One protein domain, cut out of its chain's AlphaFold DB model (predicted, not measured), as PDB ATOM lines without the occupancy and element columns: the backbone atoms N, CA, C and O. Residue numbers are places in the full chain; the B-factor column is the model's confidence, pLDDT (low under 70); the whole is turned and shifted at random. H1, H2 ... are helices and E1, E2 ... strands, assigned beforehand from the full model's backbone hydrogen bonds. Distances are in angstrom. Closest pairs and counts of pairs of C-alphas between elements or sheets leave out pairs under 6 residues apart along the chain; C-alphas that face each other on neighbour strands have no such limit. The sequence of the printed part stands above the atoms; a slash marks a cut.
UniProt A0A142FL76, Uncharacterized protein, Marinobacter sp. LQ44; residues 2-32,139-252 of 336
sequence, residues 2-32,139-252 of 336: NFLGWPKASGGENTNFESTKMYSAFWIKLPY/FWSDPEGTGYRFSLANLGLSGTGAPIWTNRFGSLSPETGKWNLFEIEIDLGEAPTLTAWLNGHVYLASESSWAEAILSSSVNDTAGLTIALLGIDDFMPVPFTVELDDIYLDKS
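What this domain is: This is residues 2 to 32 and 139 to 252 of the 336 residues of an uncharacterized protein of Marinobacter sp. LQ44 (UniProt A0A142FL76). A twisted sheet of six strands forms a wall, and over part of one of its faces lie the small hairpin E3 and E4 and the single strand E8, while the other face is bare. The one short helix, H1, sits at one end of the wall, and E1 runs along its edge next to E9. The printed part has 145 residues, with named elements in the order E1 E2 E3 E4 E5 E6 E7 H1 E8 E9; the six-strand sheet has the order E1 E9 E2 E5 E6 E7 and is mixed, and E3 and E4 are antiparallel. The class is mostly strand, though named elements hold only 61 residues, under half of the printed part. The whole is compact, with a radius of gyration of the C-alphas of 15.5 A and spans of 47 by 37 by 28 A.

Where its parts are: In the six-strand sheet, E2 is residues 21 to 29, 26.6 A long, and E5 is residues 179 to 187, 26.7 A. E2 begins at C-alpha 21, (119.622, 23.607, -7.967). E9, residues 243 to 250, is 21.6 A long, bends by 53 degrees at residue 246 and ends at C-alpha 250, (121.441, 31.631, -8.252). E6 is residues 193 to 198, 17.2 A, E7 is residues 201 to 205, and E1 is residues 9 to 11, beginning at C-alpha 9, (129.111, 39.688, -7.880). E3 is residues 149 to 151, E4 residues 154 to 158, E8 residues 226 to 230 and H1 residues 208 to 215.

How they stand to each other: E2 and E5 are antiparallel, with N 24 and O 184 2.8 A apart, within hydrogen-bond range. On the other side of E2 is E9, antiparallel, with N 25 and O 248 at 3.0 A. E1, an edge strand, is parallel to E9, with N 10 and O 247 at 2.9 A. E5, E6 and E7 form a meander, each strand the antiparallel neighbour of the one before, in two hairpins; N 185 and O 195 are 2.8 A apart, and N 196 and O 204 2.8 A. The hairpin E3 and E4 has N 149 and O 158 at 3.0 A. E8 pairs with no named strand; its closest C-alphas to E9 are those of Thr 226 and Leu 249, 7.7 A. E3 and E8 are near each other. H1 only grazes the sheet, with residues 208 to 214, and every O i to N i+4 pair in it is within hydrogen-bond range.

The domain as a whole: The two C-alphas farthest apart, those of Asn 2 and Ser 216, are 48.6 A apart. Residues 33 to 138 are not printed, and C-alphas 32 and 139 are 23.5 A apart across this cut. The links E4 to E5 and E8 to E9 are long, of 20 and 12 residues. Mean pLDDT of the printed part is 77.0; 44 residues are under 70, among them 2 to 18 and 153 to 171.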
ATOM      1  N   ASN A   2     137.314  50.523 -23.871       32.41
ATOM      2  CA  ASN A   2     137.039  49.386 -22.986       32.41
ATOM      3  C   ASN A   2     137.074  49.888 -21.545       32.41
ATOM      4  O   ASN A   2     138.110  49.837 -20.892       32.41
ATOM      5  N   PHE A   3     135.965  50.468 -21.101       32.28
ATOM      6  CA  PHE A   3     135.752  50.735 -19.688       32.28
ATOM      7  C   PHE A   3     135.002  49.537 -19.106       32.28
ATOM      8  O   PHE A   3     133.832  49.340 -19.425       32.28
ATOM      9  N   LEU A   4     135.698  48.724 -18.315       40.94
ATOM     10  CA  LEU A   4     135.110  47.697 -17.457       40.94
ATOM     11  C   LEU A   4     134.915  48.313 -16.071       40.94
ATOM     12  O   LEU A   4     135.768  49.065 -15.594       40.94
ATOM     13  N   GLY A   5     133.768  48.047 -15.454       40.19
ATOM     14  CA  GLY A   5     133.557  48.389 -14.053       40.19
ATOM     15  C   GLY A   5     134.445  47.542 -13.136       40.19
ATOM     16  O   GLY A   5     135.187  46.673 -13.577       40.19
ATOM     17  N   TRP A   6     134.360  47.799 -11.832       42.62
ATOM     18  CA  TRP A   6     134.866  46.865 -10.824       42.62
ATOM     19  C   TRP A   6     134.126  45.523 -10.928       42.62
ATOM     20  O   TRP A   6     132.918  45.573 -11.181       42.62
ATOM     21  N   PRO A   7     134.790  44.373 -10.673       56.38
ATOM     22  CA  PRO A   7     134.158  43.062 -10.753       56.38
ATOM     23  C   PRO A   7     132.888  43.032  -9.909       56.38
ATOM     24  O   PRO A   7     132.909  43.331  -8.710       56.38
ATOM     25  N   LYS A   8     131.765  42.703 -10.549       55.62
ATOM     26  CA  LYS A   8     130.466  42.604  -9.880       55.62
ATOM     27  C   LYS A   8     130.180  41.156  -9.524       55.62
ATOM     28  O   LYS A   8     130.339  40.263 -10.345       55.62
ATOM     29  N   ALA A   9     129.709  40.944  -8.302       61.97
ATOM     30  CA  ALA A   9     129.111  39.688  -7.880       61.97
ATOM     31  C   ALA A   9     127.640  39.934  -7.541       61.97
ATOM     32  O   ALA A   9     127.294  40.910  -6.868       61.97
ATOM     33  N   SER A  10     126.768  39.057  -8.018       58.03
ATOM     34  CA  SER A  10     125.334  39.115  -7.757       58.03
ATOM     35  C   SER A  10     124.759  37.720  -7.559       58.03
ATOM     36  O   SER A  10     125.320  36.734  -8.034       58.03
ATOM     37  N   GLY A  11     123.640  37.638  -6.842       60.22
ATOM     38  CA  GLY A  11     122.914  36.386  -6.692       60.22
ATOM     39  C   GLY A  11     121.428  36.557  -6.408       60.22
ATOM     40  O   GLY A  11     120.957  37.693  -6.257       60.22
ATOM     41  N   GLY A  12     120.731  35.416  -6.400       55.84
ATOM     42  CA  GLY A  12     119.289  35.268  -6.159       55.84
ATOM     43  C   GLY A  12     118.852  35.522  -4.705       55.84
ATOM     44  O   GLY A  12     119.601  36.090  -3.912       55.84
ATOM     45  N   GLU A  13     117.617  35.140  -4.355       51.56
ATOM     46  CA  GLU A  13     116.945  35.517  -3.094       51.56
ATOM     47  C   GLU A  13     117.748  35.251  -1.795       51.56
ATOM     48  O   GLU A  13     118.465  34.262  -1.645       51.56
ATOM     49  N   ASN A  14     117.571  36.142  -0.807       50.34
ATOM     50  CA  ASN A  14     118.337  36.229   0.449       50.34
ATOM     51  C   ASN A  14     117.951  35.204   1.547       50.34
ATOM     52  O   ASN A  14     118.156  35.475   2.731       50.34
ATOM     53  N   THR A  15     117.379  34.046   1.217       43.53
ATOM     54  CA  THR A  15     116.892  33.079   2.227       43.53
ATOM     55  C   THR A  15     117.572  31.708   2.135       43.53
ATOM     56  O   THR A  15     118.227  31.405   1.145       43.53
ATOM     57  N   ASN A  16     117.484  30.955   3.243       51.59
ATOM     58  CA  ASN A  16     118.173  29.705   3.619       51.59
ATOM     59  C   ASN A  16     118.862  28.874   2.512       51.59
ATOM     60  O   ASN A  16     118.362  28.675   1.412       51.59
ATOM     61  N   PHE A  17     120.043  28.354   2.858       54.59
ATOM     62  CA  PHE A  17     121.086  27.807   1.979       54.59
ATOM     63  C   PHE A  17     120.804  26.466   1.277       54.59
ATOM     64  O   PHE A  17     121.705  25.922   0.646       54.59
ATOM     65  N   GLU A  18     119.579  25.959   1.317       66.19
ATOM     66  CA  GLU A  18     119.267  24.592   0.892       66.19
ATOM     67  C   GLU A  18     118.450  24.602  -0.406       66.19
ATOM     68  O   GLU A  18     117.249  24.862  -0.402       66.19
ATOM     69  N   SER A  19     119.110  24.354  -1.536       79.94
ATOM     70  CA  SER A  19     118.466  24.110  -2.832       79.94
ATOM     71  C   SER A  19     119.279  23.084  -3.593       79.94
ATOM     72  O   SER A  19     120.473  23.266  -3.719       79.94
ATOM     73  N   THR A  20     118.673  22.064  -4.188       86.62
ATOM     74  CA  THR A  20     119.407  21.105  -5.035       86.62
ATOM     75  C   THR A  20     119.814  21.688  -6.392       86.62
ATOM     76  O   THR A  20     120.469  21.008  -7.180       86.62
ATOM     77  N   LYS A  21     119.416  22.929  -6.688       89.12
ATOM     78  CA  LYS A  21     119.622  23.607  -7.967       89.12
ATOM     79  C   LYS A  21     120.659  24.717  -7.851       89.12
ATOM     80  O   LYS A  21     120.733  25.421  -6.845       89.12
ATOM     81  N   MET A  22     121.415  24.909  -8.924       90.00
ATOM     82  CA  MET A  22     122.379  25.990  -9.070       90.00
ATOM     83  C   MET A  22     122.418  26.455 -10.523       90.00
ATOM     84  O   MET A  22     122.636  25.654 -11.431       90.00
ATOM     85  N   TYR A  23     122.308  27.761 -10.728       93.12
ATOM     86  CA  TYR A  23     122.793  28.408 -11.937       93.12
ATOM     87  C   TYR A  23     123.933  29.353 -11.575       93.12
ATOM     88  O   TYR A  23     123.812  30.175 -10.671       93.12
ATOM     89  N   SER A  24     125.048  29.266 -12.286       93.31
ATOM     90  CA  SER A  24     126.136  30.223 -12.160       93.31
ATOM     91  C   SER A  24     126.597  30.678 -13.528       93.31
ATOM     92  O   SER A  24     126.589  29.912 -14.489       93.31
ATOM     93  N   ALA A  25     127.018  31.929 -13.614       94.56
ATOM     94  CA  ALA A  25     127.653  32.459 -14.797       94.56
ATOM     95  C   ALA A  25     128.758  33.429 -14.406       94.56
ATOM     96  O   ALA A  25     128.707  34.049 -13.345       94.56
ATOM     97  N   PHE A  26     129.774  33.539 -15.245       93.69
ATOM     98  CA  PHE A  26     130.837  34.515 -15.071       93.69
ATOM     99  C   PHE A  26     131.529  34.753 -16.402       93.69
ATOM    100  O   PHE A  26     131.664  33.846 -17.232       93.69
ATOM    101  N   TRP A  27     132.001  35.976 -16.586       93.62
ATOM    102  CA  TRP A  27     132.878  36.315 -17.685       93.62
ATOM    103  C   TRP A  27     134.327  36.073 -17.283       93.62
ATOM    104  O   TRP A  27     134.747  36.416 -16.179       93.62
ATOM    105  N   ILE A  28     135.099  35.485 -18.191       91.06
ATOM    106  CA  ILE A  28     136.531  35.249 -18.025       91.06
ATOM    107  C   ILE A  28     137.285  35.715 -19.266       91.06
ATOM    108  O   ILE A  28     136.867  35.463 -20.399       91.06
ATOM    109  N   LYS A  29     138.422  36.376 -19.068       90.06
ATOM    110  CA  LYS A  29     139.345  36.731 -20.142       90.06
ATOM    111  C   LYS A  29     140.728  36.189 -19.827       90.06
ATOM    112  O   LYS A  29     141.294  36.420 -18.760       90.06
ATOM    113  N   LEU A  30     141.234  35.418 -20.781       86.69
ATOM    114  CA  LEU A  30     142.488  34.685 -20.691       86.69
ATOM    115  C   LEU A  30     143.424  35.200 -21.786       86.69
ATOM    116  O   LEU A  30     142.997  35.283 -22.942       86.69
ATOM    117  N   PRO A  31     144.683  35.538 -21.473       84.19
ATOM    118  CA  PRO A  31     145.637  35.969 -22.490       84.19
ATOM    119  C   PRO A  31     146.075  34.818 -23.411       84.19
ATOM    120  O   PRO A  31     146.438  35.071 -24.558       84.19
ATOM    121  N   TYR A  32     145.967  33.566 -22.950       81.88
ATOM    122  CA  TYR A  32     146.451  32.371 -23.652       81.88
ATOM    123  C   TYR A  32     145.451  31.212 -23.597       81.88
ATOM    124  O   TYR A  32     144.561  31.176 -22.744       81.88
ATOM    125  N   PHE A 139     132.819  24.179  -8.008       86.50
ATOM    126  CA  PHE A 139     131.566  24.353  -7.291       86.50
ATOM    127  C   PHE A 139     131.373  23.222  -6.297       86.50
ATOM    128  O   PHE A 139     131.385  22.065  -6.717       86.50
ATOM    129  N   TRP A 140     131.246  23.533  -5.010       84.81
ATOM    130  CA  TRP A 140     131.178  22.557  -3.915       84.81
ATOM    131  C   TRP A 140     129.925  22.789  -3.073       84.81
ATOM    132  O   TRP A 140     129.483  23.928  -2.958       84.81
ATOM    133  N   SER A 141     129.348  21.731  -2.509       80.75
ATOM    134  CA  SER A 141     128.194  21.838  -1.607       80.75
ATOM    135  C   SER A 141     128.616  22.101  -0.158       80.75
ATOM    136  O   SER A 141     127.892  22.759   0.584       80.75
ATOM    137  N   ASP A 142     129.835  21.701   0.215       75.31
ATOM    138  CA  ASP A 142     130.445  21.980   1.510       75.31
ATOM    139  C   ASP A 142     131.873  22.554   1.370       75.31
ATOM    140  O   ASP A 142     132.622  22.181   0.459       75.31
ATOM    141  N   PRO A 143     132.297  23.445   2.284       70.81
ATOM    142  CA  PRO A 143     133.649  24.005   2.264       70.81
ATOM    143  C   PRO A 143     134.737  22.960   2.560       70.81
ATOM    144  O   PRO A 143     135.878  23.113   2.116       70.81
ATOM    145  N   GLU A 144     134.370  21.863   3.226       73.38
ATOM    146  CA  GLU A 144     135.295  20.812   3.661       73.38
ATOM    147  C   GLU A 144     135.607  19.824   2.525       73.38
ATOM    148  O   GLU A 144     136.533  19.013   2.617       73.38
ATOM    149  N   GLY A 145     134.867  19.921   1.416       66.44
ATOM    150  CA  GLY A 145     135.044  19.124   0.213       66.44
ATOM    151  C   GLY A 145     134.678  17.648   0.387       66.44
ATOM    152  O   GLY A 145     135.234  16.793  -0.313       66.44
ATOM    153  N   THR A 146     133.787  17.345   1.325       76.56
ATOM    154  CA  THR A 146     133.293  16.000   1.654       76.56
ATOM    155  C   THR A 146     131.969  15.655   0.967       76.56
ATOM    156  O   THR A 146     131.669  14.475   0.787       76.56
ATOM    157  N   GLY A 147     131.221  16.667   0.538       80.19
ATOM    158  CA  GLY A 147     129.982  16.586  -0.217       80.19
ATOM    159  C   GLY A 147     130.211  16.582  -1.728       80.19
ATOM    160  O   GLY A 147     131.225  16.093  -2.239       80.19
ATOM    161  N   TYR A 148     129.233  17.101  -2.463       83.44
ATOM    162  CA  TYR A 148     129.242  17.167  -3.917       83.44
ATOM    163  C   TYR A 148     130.209  18.238  -4.431       83.44
ATOM    164  O   TYR A 148     130.254  19.359  -3.929       83.44
ATOM    165  N   ARG A 149     130.989  17.914  -5.473       83.50
ATOM    166  CA  ARG A 149     131.970  18.840  -6.062       83.50
ATOM    167  C   ARG A 149     132.078  18.724  -7.571       83.50
ATOM    168  O   ARG A 149     132.542  17.704  -8.074       83.50
ATOM    169  N   PHE A 150     131.779  19.799  -8.283       84.31
ATOM    170  CA  PHE A 150     131.995  19.945  -9.720       84.31
ATOM    171  C   PHE A 150     133.241  20.801 -10.007       84.31
ATOM    172  O   PHE A 150     133.562  21.732  -9.270       84.31
ATOM    173  N   SER A 151     133.981  20.489 -11.073       82.88
ATOM    174  CA  SER A 151     135.101  21.304 -11.565       82.88
ATOM    175  C   SER A 151     134.945  21.545 -13.060       82.88
ATOM    176  O   SER A 151     134.875  20.594 -13.834       82.88
ATOM    177  N   LEU A 152     134.978  22.804 -13.486       82.12
ATOM    178  CA  LEU A 152     134.901  23.195 -14.891       82.12
ATOM    179  C   LEU A 152     136.252  22.948 -15.589       82.12
ATOM    180  O   LEU A 152     137.047  23.856 -15.817       82.12
ATOM    181  N   ALA A 153     136.517  21.665 -15.823       69.94
ATOM    182  CA  ALA A 153     137.691  21.061 -16.468       69.94
ATOM    183  C   ALA A 153     137.512  19.570 -16.704       69.94
ATOM    184  O   ALA A 153     138.163  19.007 -17.571       69.94
ATOM    185  N   ASN A 154     136.685  18.948 -15.855       59.47
ATOM    186  CA  ASN A 154     136.390  17.534 -15.841       59.47
ATOM    187  C   ASN A 154     134.899  17.359 -15.513       59.47
ATOM    188  O   ASN A 154     134.446  17.849 -14.479       59.47
ATOM    189  N   LEU A 155     134.135  16.629 -16.326       55.34
ATOM    190  CA  LEU A 155     132.848  16.117 -15.857       55.34
ATOM    191  C   LEU A 155     133.140  14.994 -14.879       55.34
ATOM    192  O   LEU A 155     133.791  14.038 -15.268       55.34
ATOM    193  N   GLY A 156     132.719  15.158 -13.631       57.84
ATOM    194  CA  GLY A 156     132.897  14.199 -12.549       57.84
ATOM    195  C   GLY A 156     132.643  14.884 -11.219       57.84
ATOM    196  O   GLY A 156     133.282  15.889 -10.910       57.84
ATOM    197  N   LEU A 157     131.675  14.374 -10.457       64.50
ATOM    198  CA  LEU A 157     131.292  14.967  -9.184       64.50
ATOM    199  C   LEU A 157     132.066  14.266  -8.062       64.50
ATOM    200  O   LEU A 157     131.768  13.128  -7.712       64.50
ATOM    201  N   SER A 158     133.113  14.897  -7.529       60.81
ATOM    202  CA  SER A 158     133.868  14.290  -6.423       60.81
ATOM    203  C   SER A 158     133.006  14.305  -5.161       60.81
ATOM    204  O   SER A 158     132.471  15.352  -4.823       60.81
ATOM    205  N   GLY A 159     132.881  13.157  -4.492       61.06
ATOM    206  CA  GLY A 159     131.914  12.914  -3.410       61.06
ATOM    207  C   GLY A 159     131.133  11.615  -3.636       61.06
ATOM    208  O   GLY A 159     130.902  10.863  -2.704       61.06
ATOM    209  N   THR A 160     130.870  11.243  -4.891       64.75
ATOM    210  CA  THR A 160     130.062  10.066  -5.278       64.75
ATOM    211  C   THR A 160     130.708   8.692  -5.021       64.75
ATOM    212  O   THR A 160     130.172   7.670  -5.438       64.75
ATOM    213  N   GLY A 161     131.881   8.632  -4.381       54.25
ATOM    214  CA  GLY A 161     132.652   7.399  -4.157       54.25
ATOM    215  C   GLY A 161     133.410   6.860  -5.384       54.25
ATOM    216  O   GLY A 161     134.400   6.153  -5.206       54.25
ATOM    217  N   ALA A 162     133.026   7.237  -6.612       55.50
ATOM    218  CA  ALA A 162     133.714   6.866  -7.852       55.50
ATOM    219  C   ALA A 162     133.892   8.080  -8.785       55.50
ATOM    220  O   ALA A 162     132.930   8.809  -9.029       55.50
ATOM    221  N   PRO A 163     135.092   8.318  -9.348       58.53
ATOM    222  CA  PRO A 163     135.279   9.400 -10.301       58.53
ATOM    223  C   PRO A 163     134.585   9.050 -11.626       58.53
ATOM    224  O   PRO A 163     135.041   8.182 -12.367       58.53
ATOM    225  N   ILE A 164     133.473   9.722 -11.924       59.78
ATOM    226  CA  ILE A 164     132.757   9.557 -13.194       59.78
ATOM    227  C   ILE A 164     133.319  10.583 -14.162       59.78
ATOM    228  O   ILE A 164     132.815  11.697 -14.233       59.78
ATOM    229  N   TRP A 165     134.386  10.232 -14.869       58.91
ATOM    230  CA  TRP A 165     134.927  11.104 -15.901       58.91
ATOM    231  C   TRP A 165     134.074  10.990 -17.165       58.91
ATOM    232  O   TRP A 165     134.042   9.922 -17.777       58.91
ATOM    233  N   THR A 166     133.408  12.065 -17.589       52.78
ATOM    234  CA  THR A 166     132.987  12.157 -18.993       52.78
ATOM    235  C   THR A 166     133.989  13.046 -19.724       52.78
ATOM    236  O   THR A 166     134.189  14.224 -19.424       52.78
ATOM    237  N   ASN A 167     134.719  12.442 -20.656       45.44
ATOM    238  CA  ASN A 167     135.870  13.068 -21.303       45.44
ATOM    239  C   ASN A 167     135.466  13.870 -22.547       45.44
ATOM    240  O   ASN A 167     136.249  13.966 -23.488       45.44
ATOM    241  N   ARG A 168     134.255  14.446 -22.601       48.47
ATOM    242  CA  ARG A 168     133.831  15.269 -23.750       48.47
ATOM    243  C   ARG A 168     134.459  16.676 -23.729       48.47
ATOM    244  O   ARG A 168     133.786  17.656 -24.015       48.47
ATOM    245  N   PHE A 169     135.753  16.786 -23.430       53.31
ATOM    246  CA  PHE A 169     136.543  17.991 -23.704       53.31
ATOM    247  C   PHE A 169     137.132  17.827 -25.097       53.31
ATOM    248  O   PHE A 169     138.054  17.035 -25.273       53.31
ATOM    249  N   GLY A 170     136.552  18.469 -26.113       48.66
ATOM    250  CA  GLY A 170     136.856  18.022 -27.476       48.66
ATOM    251  C   GLY A 170     136.680  18.992 -28.631       48.66
ATOM    252  O   GLY A 170     136.629  18.515 -29.758       48.66
ATOM    253  N   SER A 171     136.576  20.307 -28.411       60.97
ATOM    254  CA  SER A 171     136.775  21.301 -29.498       60.97
ATOM    255  C   SER A 171     136.629  22.760 -29.069       60.97
ATOM    256  O   SER A 171     137.132  23.642 -29.759       60.97
ATOM    257  N   LEU A 172     135.922  23.027 -27.971       78.31
ATOM    258  CA  LEU A 172     135.655  24.387 -27.516       78.31
ATOM    259  C   LEU A 172     136.698  24.819 -26.486       78.31
ATOM    260  O   LEU A 172     137.036  24.079 -25.564       78.31
ATOM    261  N   SER A 173     137.218  26.027 -26.648       81.62
ATOM    262  CA  SER A 173     138.145  26.671 -25.719       81.62
ATOM    263  C   SER A 173     137.855  28.167 -25.709       81.62
ATOM    264  O   SER A 173     137.365  28.680 -26.722       81.62
ATOM    265  N   PRO A 174     138.099  28.867 -24.588       86.69
ATOM    266  CA  PRO A 174     137.924  30.311 -24.540       86.69
ATOM    267  C   PRO A 174     138.704  31.002 -25.663       86.69
ATOM    268  O   PRO A 174     139.837  30.635 -25.976       86.69
ATOM    269  N   GLU A 175     138.106  32.017 -26.275       88.81
ATOM    270  CA  GLU A 175     138.803  32.855 -27.237       88.81
ATOM    271  C   GLU A 175     139.826  33.726 -26.501       88.81
ATOM    272  O   GLU A 175     139.471  34.531 -25.635       88.81
ATOM    273  N   THR A 176     141.104  33.572 -26.846       86.25
ATOM    274  CA  THR A 176     142.203  34.293 -26.198       86.25
ATOM    275  C   THR A 176     142.105  35.802 -26.419       86.25
ATOM    276  O   THR A 176     141.681  36.282 -27.474       86.25
ATOM    277  N   GLY A 177     142.463  36.574 -25.392       87.94
ATOM    278  CA  GLY A 177     142.404  38.038 -25.396       87.94
ATOM    279  C   GLY A 177     140.989  38.629 -25.427       87.94
ATOM    280  O   GLY A 177     140.847  39.853 -25.484       87.94
ATOM    281  N   LYS A 178     139.943  37.799 -25.368       91.12
ATOM    282  CA  LYS A 178     138.538  38.213 -25.378       91.12
ATOM    283  C   LYS A 178     137.826  37.770 -24.105       91.12
ATOM    284  O   LYS A 178     138.254  36.843 -23.422       91.12
ATOM    285  N   TRP A 179     136.732  38.458 -23.799       92.81
ATOM    286  CA  TRP A 179     135.795  38.031 -22.770       92.81
ATOM    287  C   TRP A 179     135.014  36.817 -23.259       92.81
ATOM    288  O   TRP A 179     134.517  36.806 -24.384       92.81
ATOM    289  N   ASN A 180     134.937  35.801 -22.408       92.94
ATOM    290  CA  ASN A 180     134.218  34.563 -22.647       92.94
ATOM    291  C   ASN A 180     133.213  34.333 -21.522       92.94
ATOM    292  O   ASN A 180     133.592  34.393 -20.353       92.94
ATOM    293  N   LEU A 181     131.956  34.068 -21.862       94.75
ATOM    294  CA  LEU A 181     130.920  33.778 -20.883       94.75
ATOM    295  C   LEU A 181     130.892  32.279 -20.626       94.75
ATOM    296  O   LEU A 181     130.605  31.503 -21.541       94.75
ATOM    297  N   PHE A 182     131.128  31.888 -19.379       94.19
ATOM    298  CA  PHE A 182     130.733  30.574 -18.901       94.19
ATOM    299  C   PHE A 182     129.366  30.656 -18.233       94.19
ATOM    300  O   PHE A 182     129.120  31.534 -17.411       94.19
ATOM    301  N   GLU A 183     128.500  29.705 -18.564       95.19
ATOM    302  CA  GLU A 183     127.256  29.432 -17.847       95.19
ATOM    303  C   GLU A 183     127.292  27.988 -17.355       95.19
ATOM    304  O   GLU A 183     127.780  27.107 -18.060       95.19
ATOM    305  N   ILE A 184     126.787  27.736 -16.155       93.31
ATOM    306  CA  ILE A 184     126.742  26.425 -15.523       93.31
ATOM    307  C   ILE A 184     125.366  26.267 -14.890       93.31
ATOM    308  O   ILE A 184     124.943  27.103 -14.100       93.31
ATOM    309  N   GLU A 185     124.692  25.177 -15.217       93.62
ATOM    310  CA  GLU A 185     123.414  24.762 -14.659       93.62
ATOM    311  C   GLU A 185     123.567  23.375 -14.045       93.62
ATOM    312  O   GLU A 185     124.105  22.467 -14.685       93.62
ATOM    313  N   ILE A 186     123.125  23.222 -12.800       90.50
ATOM    314  CA  ILE A 186     123.142  21.958 -12.068       90.50
ATOM    315  C   ILE A 186     121.801  21.788 -11.364       90.50
ATOM    316  O   ILE A 186     121.362  22.681 -10.643       90.50
ATOM    317  N   ASP A 187     121.189  20.624 -11.538       91.25
ATOM    318  CA  ASP A 187     120.061  20.148 -10.742       91.25
ATOM    319  C   ASP A 187     120.447  18.797 -10.136       91.25
ATOM    320  O   ASP A 187     120.798  17.871 -10.860       91.25
ATOM    321  N   LEU A 188     120.439  18.693  -8.809       87.88
ATOM    322  CA  LEU A 188     120.710  17.466  -8.054       87.88
ATOM    323  C   LEU A 188     119.424  16.816  -7.516       87.88
ATOM    324  O   LEU A 188     119.497  15.980  -6.620       87.88
ATOM    325  N   GLY A 189     118.251  17.228  -8.008       87.12
ATOM    326  CA  GLY A 189     116.957  16.661  -7.635       87.12
ATOM    327  C   GLY A 189     116.752  15.219  -8.122       87.12
ATOM    328  O   GLY A 189     117.693  14.468  -8.359       87.12
ATOM    329  N   GLU A 190     115.493  14.811  -8.300       87.38
ATOM    330  CA  GLU A 190     115.145  13.422  -8.656       87.38
ATOM    331  C   GLU A 190     115.714  12.958 -10.010       87.38
ATOM    332  O   GLU A 190     115.965  11.769 -10.202       87.38
ATOM    333  N   ALA A 191     115.935  13.891 -10.940       88.81
ATOM    334  CA  ALA A 191     116.559  13.640 -12.236       88.81
ATOM    335  C   ALA A 191     117.808  14.525 -12.386       88.81
ATOM    336  O   ALA A 191     117.718  15.598 -12.988       88.81
ATOM    337  N   PRO A 192     118.964  14.111 -11.828       89.75
ATOM    338  CA  PRO A 192     120.133  14.969 -11.794       89.75
ATOM    339  C   PRO A 192     120.628  15.342 -13.189       89.75
ATOM    340  O   PRO A 192     120.802  14.479 -14.052       89.75
ATOM    341  N   THR A 193     120.928  16.621 -13.393       90.81
ATOM    342  CA  THR A 193     121.496  17.136 -14.640       90.81
ATOM    343  C   THR A 193     122.606  18.143 -14.373       90.81
ATOM    344  O   THR A 193     122.628  18.838 -13.358       90.81
ATOM    345  N   LEU A 194     123.552  18.211 -15.307       90.12
ATOM    346  CA  LEU A 194     124.586  19.232 -15.348       90.12
ATOM    347  C   LEU A 194     124.795  19.663 -16.791       90.12
ATOM    348  O   LEU A 194     125.102  18.829 -17.640       90.12
ATOM    349  N   THR A 195     124.716  20.961 -17.057       90.62
ATOM    350  CA  THR A 195     125.137  21.522 -18.343       90.62
ATOM    351  C   THR A 195     125.995  22.756 -18.122       90.62
ATOM    352  O   THR A 195     125.684  23.603 -17.292       90.62
ATOM    353  N   ALA A 196     127.088  22.865 -18.868       91.00
ATOM    354  CA  ALA A 196     127.885  24.072 -18.948       91.00
ATOM    355  C   ALA A 196     127.958  24.561 -20.395       91.00
ATOM    356  O   ALA A 196     128.063  23.770 -21.340       91.00
ATOM    357  N   TRP A 197     127.947  25.877 -20.559       92.88
ATOM    358  CA  TRP A 197     128.066  26.551 -21.841       92.88
ATOM    359  C   TRP A 197     129.258  27.500 -21.848       92.88
ATOM    360  O   TRP A 197     129.602  28.080 -20.822       92.88
ATOM    361  N   LEU A 198     129.862  27.657 -23.023       92.31
ATOM    362  CA  LEU A 198     130.908  28.628 -23.317       92.31
ATOM    363  C   LEU A 198     130.452  29.468 -24.510       92.31
ATOM    364  O   LEU A 198     130.270  28.935 -25.605       92.31
ATOM    365  N   ASN A 199     130.251  30.770 -24.304       94.19
ATOM    366  CA  ASN A 199     129.757  31.698 -25.332       94.19
ATOM    367  C   ASN A 199     128.475  31.182 -26.015       94.19
ATOM    368  O   ASN A 199     128.350  31.154 -27.241       94.19
ATOM    369  N   GLY A 200     127.541  30.675 -25.208       93.06
ATOM    370  CA  GLY A 200     126.289  30.074 -25.667       93.06
ATOM    371  C   GLY A 200     126.409  28.622 -26.132       93.06
ATOM    372  O   GLY A 200     125.448  27.878 -25.956       93.06
ATOM    373  N   HIS A 201     127.565  28.172 -26.633       90.75
ATOM    374  CA  HIS A 201     127.757  26.784 -27.062       90.75
ATOM    375  C   HIS A 201     127.728  25.821 -25.885       90.75
ATOM    376  O   HIS A 201     128.321  26.110 -24.851       90.75
ATOM    377  N   VAL A 202     127.113  24.648 -26.059       88.38
ATOM    378  CA  VAL A 202     127.239  23.559 -25.079       88.38
ATOM    379  C   VAL A 202     128.709  23.165 -24.993       88.38
ATOM    380  O   VAL A 202     129.253  22.532 -25.896       88.38
ATOM    381  N   TYR A 203     129.347  23.565 -23.901       84.81
ATOM    382  CA  TYR A 203     130.713  23.180 -23.590       84.81
ATOM    383  C   TYR A 203     130.725  21.731 -23.111       84.81
ATOM    384  O   TYR A 203     131.622  20.962 -23.449       84.81
ATOM    385  N   LEU A 204     129.713  21.367 -22.319       83.25
ATOM    386  CA  LEU A 204     129.698  20.132 -21.563       83.25
ATOM    387  C   LEU A 204     128.285  19.831 -21.041       83.25
ATOM    388  O   LEU A 204     127.593  20.738 -20.595       83.25
ATOM    389  N   ALA A 205     127.859  18.568 -21.078       87.00
ATOM    390  CA  ALA A 205     126.561  18.130 -20.562       87.00
ATOM    391  C   ALA A 205     126.655  16.714 -19.970       87.00
ATOM    392  O   ALA A 205     127.383  15.868 -20.497       87.00
ATOM    393  N   SER A 206     125.940  16.463 -18.873       85.56
ATOM    394  CA  SER A 206     125.853  15.156 -18.220       85.56
ATOM    395  C   SER A 206     125.152  14.123 -19.105       85.56
ATOM    396  O   SER A 206     124.191  14.437 -19.806       85.56
ATOM    397  N   GLU A 207     125.591  12.870 -19.014       84.62
ATOM    398  CA  GLU A 207     124.914  11.710 -19.606       84.62
ATOM    399  C   GLU A 207     124.108  10.954 -18.535       84.62
ATOM    400  O   GLU A 207     124.262  11.210 -17.340       84.62
ATOM    401  N   SER A 208     123.279   9.985 -18.935       86.00
ATOM    402  CA  SER A 208     122.464   9.194 -17.995       86.00
ATOM    403  C   SER A 208     123.300   8.465 -16.939       86.00
ATOM    404  O   SER A 208     122.916   8.422 -15.776       86.00
ATOM    405  N   SER A 209     124.484   7.972 -17.314       83.50
ATOM    406  CA  SER A 209     125.429   7.312 -16.402       83.50
ATOM    407  C   SER A 209     125.933   8.232 -15.287       83.50
ATOM    408  O   SER A 209     126.231   7.769 -14.188       83.50
ATOM    409  N   TRP A 210     126.016   9.541 -15.548       85.75
ATOM    410  CA  TRP A 210     126.345  10.524 -14.524       85.75
ATOM    411  C   TRP A 210     125.193  10.651 -13.526       85.75
ATOM    412  O   TRP A 210     125.425  10.531 -12.326       85.75
ATOM    413  N   ALA A 211     123.960  10.807 -14.016       86.44
ATOM    414  CA  ALA A 211     122.770  10.932 -13.177       86.44
ATOM    415  C   ALA A 211     122.545   9.692 -12.294       86.44
ATOM    416  O   ALA A 211     122.340   9.821 -11.089       86.44
ATOM    417  N   GLU A 212     122.665   8.489 -12.867       87.12
ATOM    418  CA  GLU A 212     122.562   7.215 -12.137       87.12
ATOM    419  C   GLU A 212     123.544   7.145 -10.965       87.12
ATOM    420  O   GLU A 212     123.189   6.721  -9.867       87.12
ATOM    421  N   ALA A 213     124.774   7.602 -11.181       84.94
ATOM    422  CA  ALA A 213     125.811   7.533 -10.169       84.94
ATOM    423  C   ALA A 213     125.712   8.647  -9.107       84.94
ATOM    424  O   ALA A 213     126.184   8.451  -7.985       84.94
ATOM    425  N   ILE A 214     125.054   9.779  -9.407       85.12
ATOM    426  CA  ILE A 214     124.609  10.733  -8.374       85.12
ATOM    427  C   ILE A 214     123.564  10.070  -7.477       85.12
ATOM    428  O   ILE A 214     123.736  10.045  -6.258       85.12
ATOM    429  N   LEU A 215     122.529   9.476  -8.076       87.12
ATOM    430  CA  LEU A 215     121.429   8.836  -7.350       87.12
ATOM    431  C   LEU A 215     121.883   7.629  -6.517       87.12
ATOM    432  O   LEU A 215     121.295   7.348  -5.477       87.12
ATOM    433  N   SER A 216     122.932   6.918  -6.943       86.69
ATOM    434  CA  SER A 216     123.507   5.802  -6.183       86.69
ATOM    435  C   SER A 216     124.581   6.216  -5.170       86.69
ATOM    436  O   SER A 216     125.174   5.345  -4.530       86.69
ATOM    437  N   SER A 217     124.917   7.506  -5.073       85.19
ATOM    438  CA  SER A 217     125.984   7.972  -4.186       85.19
ATOM    439  C   SER A 217     125.591   7.890  -2.708       85.19
ATOM    440  O   SER A 217     124.424   7.992  -2.347       85.19
ATOM    441  N   SER A 218     126.582   7.734  -1.825       83.81
ATOM    442  CA  SER A 218     126.378   7.801  -0.369       83.81
ATOM    443  C   SER A 218     126.408   9.230   0.187       83.81
ATOM    444  O   SER A 218     126.363   9.408   1.403       83.81
ATOM    445  N   VAL A 219     126.568  10.240  -0.675       80.88
ATOM    446  CA  VAL A 219     126.545  11.650  -0.274       80.88
ATOM    447  C   VAL A 219     125.101  12.037  -0.029       80.88
ATOM    448  O   VAL A 219     124.250  11.822  -0.882       80.88
ATOM    449  N   ASN A 220     124.838  12.603   1.141       75.31
ATOM    450  CA  ASN A 220     123.516  13.072   1.530       75.31
ATOM    451  C   ASN A 220     123.602  14.557   1.881       75.31
ATOM    452  O   ASN A 220     123.459  14.936   3.043       75.31
ATOM    453  N   ASP A 221     123.941  15.363   0.876       75.44
ATOM    454  CA  ASP A 221     123.983  16.813   0.994       75.44
ATOM    455  C   ASP A 221     122.690  17.400   0.427       75.44
ATOM    456  O   ASP A 221     122.302  17.100  -0.704       75.44
ATOM    457  N   THR A 222     122.003  18.198   1.236       66.25
ATOM    458  CA  THR A 222     120.762  18.880   0.853       66.25
ATOM    459  C   THR A 222     121.026  20.285   0.314       66.25
ATOM    460  O   THR A 222     120.104  20.938  -0.181       66.25
ATOM    461  N   ALA A 223     122.273  20.764   0.400       66.44
ATOM    462  CA  ALA A 223     122.685  22.051  -0.123       66.44
ATOM    463  C   ALA A 223     123.075  21.966  -1.601       66.44
ATOM    464  O   ALA A 223     123.630  20.984  -2.101       66.44
ATOM    465  N   GLY A 224     122.803  23.058  -2.301       69.25
ATOM    466  CA  GLY A 224     123.229  23.240  -3.679       69.25
ATOM    467  C   GLY A 224     124.707  23.522  -3.730       69.25
ATOM    468  O   GLY A 224     125.305  24.005  -2.768       69.25
ATOM    469  N   LEU A 225     125.298  23.264  -4.886       82.69
ATOM    470  CA  LEU A 225     126.669  23.672  -5.121       82.69
ATOM    471  C   LEU A 225     126.765  25.205  -5.055       82.69
ATOM    472  O   LEU A 225     125.899  25.926  -5.548       82.69
ATOM    473  N   THR A 226     127.835  25.703  -4.446       83.50
ATOM    474  CA  THR A 226     128.226  27.114  -4.466       83.50
ATOM    475  C   THR A 226     129.611  27.260  -5.073       83.50
ATOM    476  O   THR A 226     130.339  26.283  -5.237       83.50
ATOM    477  N   ILE A 227     129.999  28.488  -5.405       86.25
ATOM    478  CA  ILE A 227     131.320  28.798  -5.947       86.25
ATOM    479  C   ILE A 227     132.385  28.527  -4.877       86.25
ATOM    480  O   ILE A 227     132.466  29.231  -3.874       86.25
ATOM    481  N   ALA A 228     133.234  27.530  -5.127       83.88
ATOM    482  CA  ALA A 228     134.435  27.268  -4.335       83.88
ATOM    483  C   ALA A 228     135.666  27.958  -4.938       83.88
ATOM    484  O   ALA A 228     136.582  28.353  -4.219       83.88
ATOM    485  N   LEU A 229     135.696  28.094  -6.267       85.25
ATOM    486  CA  LEU A 229     136.779  28.749  -6.991       85.25
ATOM    487  C   LEU A 229     136.282  29.302  -8.326       85.25
ATOM    488  O   LEU A 229     135.593  28.598  -9.062       85.25
ATOM    489  N   LEU A 230     136.710  30.516  -8.662       86.88
ATOM    490  CA  LEU A 230     136.687  31.057 -10.021       86.88
ATOM    491  C   LEU A 230     138.107  31.435 -10.421       86.88
ATOM    492  O   LEU A 230     138.862  31.960  -9.603       86.88
ATOM    493  N   GLY A 231     138.455  31.185 -11.678       81.19
ATOM    494  CA  GLY A 231     139.807  31.384 -12.184       81.19
ATOM    495  C   GLY A 231     140.551  30.063 -12.302       81.19
ATOM    496  O   GLY A 231     139.931  29.004 -12.365       81.19
ATOM    497  N   ILE A 232     141.880  30.123 -12.382       77.94
ATOM    498  CA  ILE A 232     142.672  28.934 -12.688       77.94
ATOM    499  C   ILE A 232     143.129  28.232 -11.416       77.94
ATOM    500  O   ILE A 232     143.872  28.785 -10.611       77.94
ATOM    501  N   ASP A 233     142.728  26.973 -11.293       72.56
ATOM    502  CA  ASP A 233     143.306  26.024 -10.348       72.56
ATOM    503  C   ASP A 233     143.897  24.863 -11.138       72.56
ATOM    504  O   ASP A 233     143.195  23.911 -11.508       72.56
ATOM    505  N   ASP A 234     145.184  24.993 -11.446       66.38
ATOM    506  CA  ASP A 234     145.931  23.988 -12.176       66.38
ATOM    507  C   ASP A 234     147.091  23.394 -11.361       66.38
ATOM    508  O   ASP A 234     147.560  23.927 -10.357       66.38
ATOM    509  N   PHE A 235     147.547  22.224 -11.800       61.44
ATOM    510  CA  PHE A 235     148.723  21.546 -11.284       61.44
ATOM    511  C   PHE A 235     150.022  22.306 -11.609       61.44
ATOM    512  O   PHE A 235     151.020  22.076 -10.912       61.44
ATOM    513  N   MET A 236     149.999  23.198 -12.611       70.44
ATOM    514  CA  MET A 236     151.064  24.138 -12.968       70.44
ATOM    515  C   MET A 236     150.729  25.579 -12.531       70.44
ATOM    516  O   MET A 236     149.577  25.990 -12.656       70.44
ATOM    517  N   PRO A 237     151.707  26.374 -12.050       66.44
ATOM    518  CA  PRO A 237     151.561  27.810 -11.971       66.44
ATOM    519  C   PRO A 237     151.324  28.344 -13.376       66.44
ATOM    520  O   PRO A 237     152.005  27.987 -14.339       66.44
ATOM    521  N   VAL A 238     150.327  29.202 -13.454       69.44
ATOM    522  CA  VAL A 238     149.987  29.927 -14.658       69.44
ATOM    523  C   VAL A 238     150.812  31.211 -14.640       69.44
ATOM    524  O   VAL A 238     150.611  32.020 -13.734       69.44
ATOM    525  N   PRO A 239     151.735  31.433 -15.590       74.75
ATOM    526  CA  PRO A 239     152.623  32.598 -15.565       74.75
ATOM    527  C   PRO A 239     151.934  33.888 -16.043       74.75
ATOM    528  O   PRO A 239     152.562  34.802 -16.572       74.75
ATOM    529  N   PHE A 240     150.610  33.955 -15.915       77.50
ATOM    530  CA  PHE A 240     149.800  35.039 -16.436       77.50
ATOM    531  C   PHE A 240     148.553  35.276 -15.608       77.50
ATOM    532  O   PHE A 240     148.093  34.424 -14.847       77.50
ATOM    533  N   THR A 241     148.012  36.475 -15.778       81.81
ATOM    534  CA  THR A 241     146.814  36.910 -15.072       81.81
ATOM    535  C   THR A 241     145.573  36.510 -15.854       81.81
ATOM    536  O   THR A 241     145.573  36.463 -17.084       81.81
ATOM    537  N   VAL A 242     144.508  36.222 -15.116       82.56
ATOM    538  CA  VAL A 242     143.173  35.986 -15.653       82.56
ATOM    539  C   VAL A 242     142.259  37.068 -15.124       82.56
ATOM    540  O   VAL A 242     142.271  37.358 -13.929       82.56
ATOM    541  N   GLU A 243     141.457  37.642 -16.009       88.00
ATOM    542  CA  GLU A 243     140.445  38.618 -15.631       88.00
ATOM    543  C   GLU A 243     139.092  37.912 -15.487       88.00
ATOM    544  O   GLU A 243     138.752  37.030 -16.281       88.00
ATOM    545  N   LEU A 244     138.324  38.302 -14.472       89.69
ATOM    546  CA  LEU A 244     136.975  37.809 -14.198       89.69
ATOM    547  C   LEU A 244     136.037  39.001 -14.016       89.69
ATOM    548  O   LEU A 244     136.427  39.984 -13.384       89.69
ATOM    549  N   ASP A 245     134.810  38.902 -14.522       89.50
ATOM    550  CA  ASP A 245     133.776  39.923 -14.323       89.50
ATOM    551  C   ASP A 245     132.365  39.311 -14.292       89.50
ATOM    552  O   ASP A 245     132.170  38.150 -14.665       89.50
ATOM    553  N   ASP A 246     131.396  40.104 -13.825       87.69
ATOM    554  CA  ASP A 246     129.955  39.833 -13.859       87.69
ATOM    555  C   ASP A 246     129.603  38.413 -13.371       87.69
ATOM    556  O   ASP A 246     128.952  37.607 -14.040       87.69
ATOM    557  N   ILE A 247     130.057  38.113 -12.153       90.62
ATOM    558  CA  ILE A 247     129.820  36.846 -11.467       90.62
ATOM    559  C   ILE A 247     128.359  36.796 -11.006       90.62
ATOM    560  O   ILE A 247     127.885  37.645 -10.240       90.62
ATOM    561  N   TYR A 248     127.653  35.759 -11.435       90.50
ATOM    562  CA  TYR A 248     126.274  35.463 -11.082       90.50
ATOM    563  C   TYR A 248     126.178  34.079 -10.434       90.50
ATOM    564  O   TYR A 248     126.763  33.106 -10.919       90.50
ATOM    565  N   LEU A 249     125.420  33.986  -9.343       88.94
ATOM    566  CA  LEU A 249     125.067  32.726  -8.696       88.94
ATOM    567  C   LEU A 249     123.618  32.768  -8.212       88.94
ATOM    568  O   LEU A 249     123.252  33.576  -7.362       88.94
ATOM    569  N   ASP A 250     122.810  31.840  -8.692       87.00
ATOM    570  CA  ASP A 250     121.441  31.631  -8.252       87.00
ATOM    571  C   ASP A 250     121.253  30.185  -7.796       87.00
ATOM    572  O   ASP A 250     121.906  29.261  -8.281       87.00
ATOM    573  N   LYS A 251     120.356  30.003  -6.832       82.88
ATOM    574  CA  LYS A 251     119.962  28.697  -6.287       82.88
ATOM    575  C   LYS A 251     118.723  28.143  -6.988       82.88
ATOM    576  O   LYS A 251     118.127  27.162  -6.550       82.88
ATOM    577  N   SER A 252     118.302  28.799  -8.054       86.75
ATOM    578  CA  SER A 252     117.275  28.358  -8.973       86.75
ATOM    579  C   SER A 252     117.852  28.325 -10.384       86.75
ATOM    580  O   SER A 252     118.932  28.855 -10.649       86.75
TER     581      SER A 252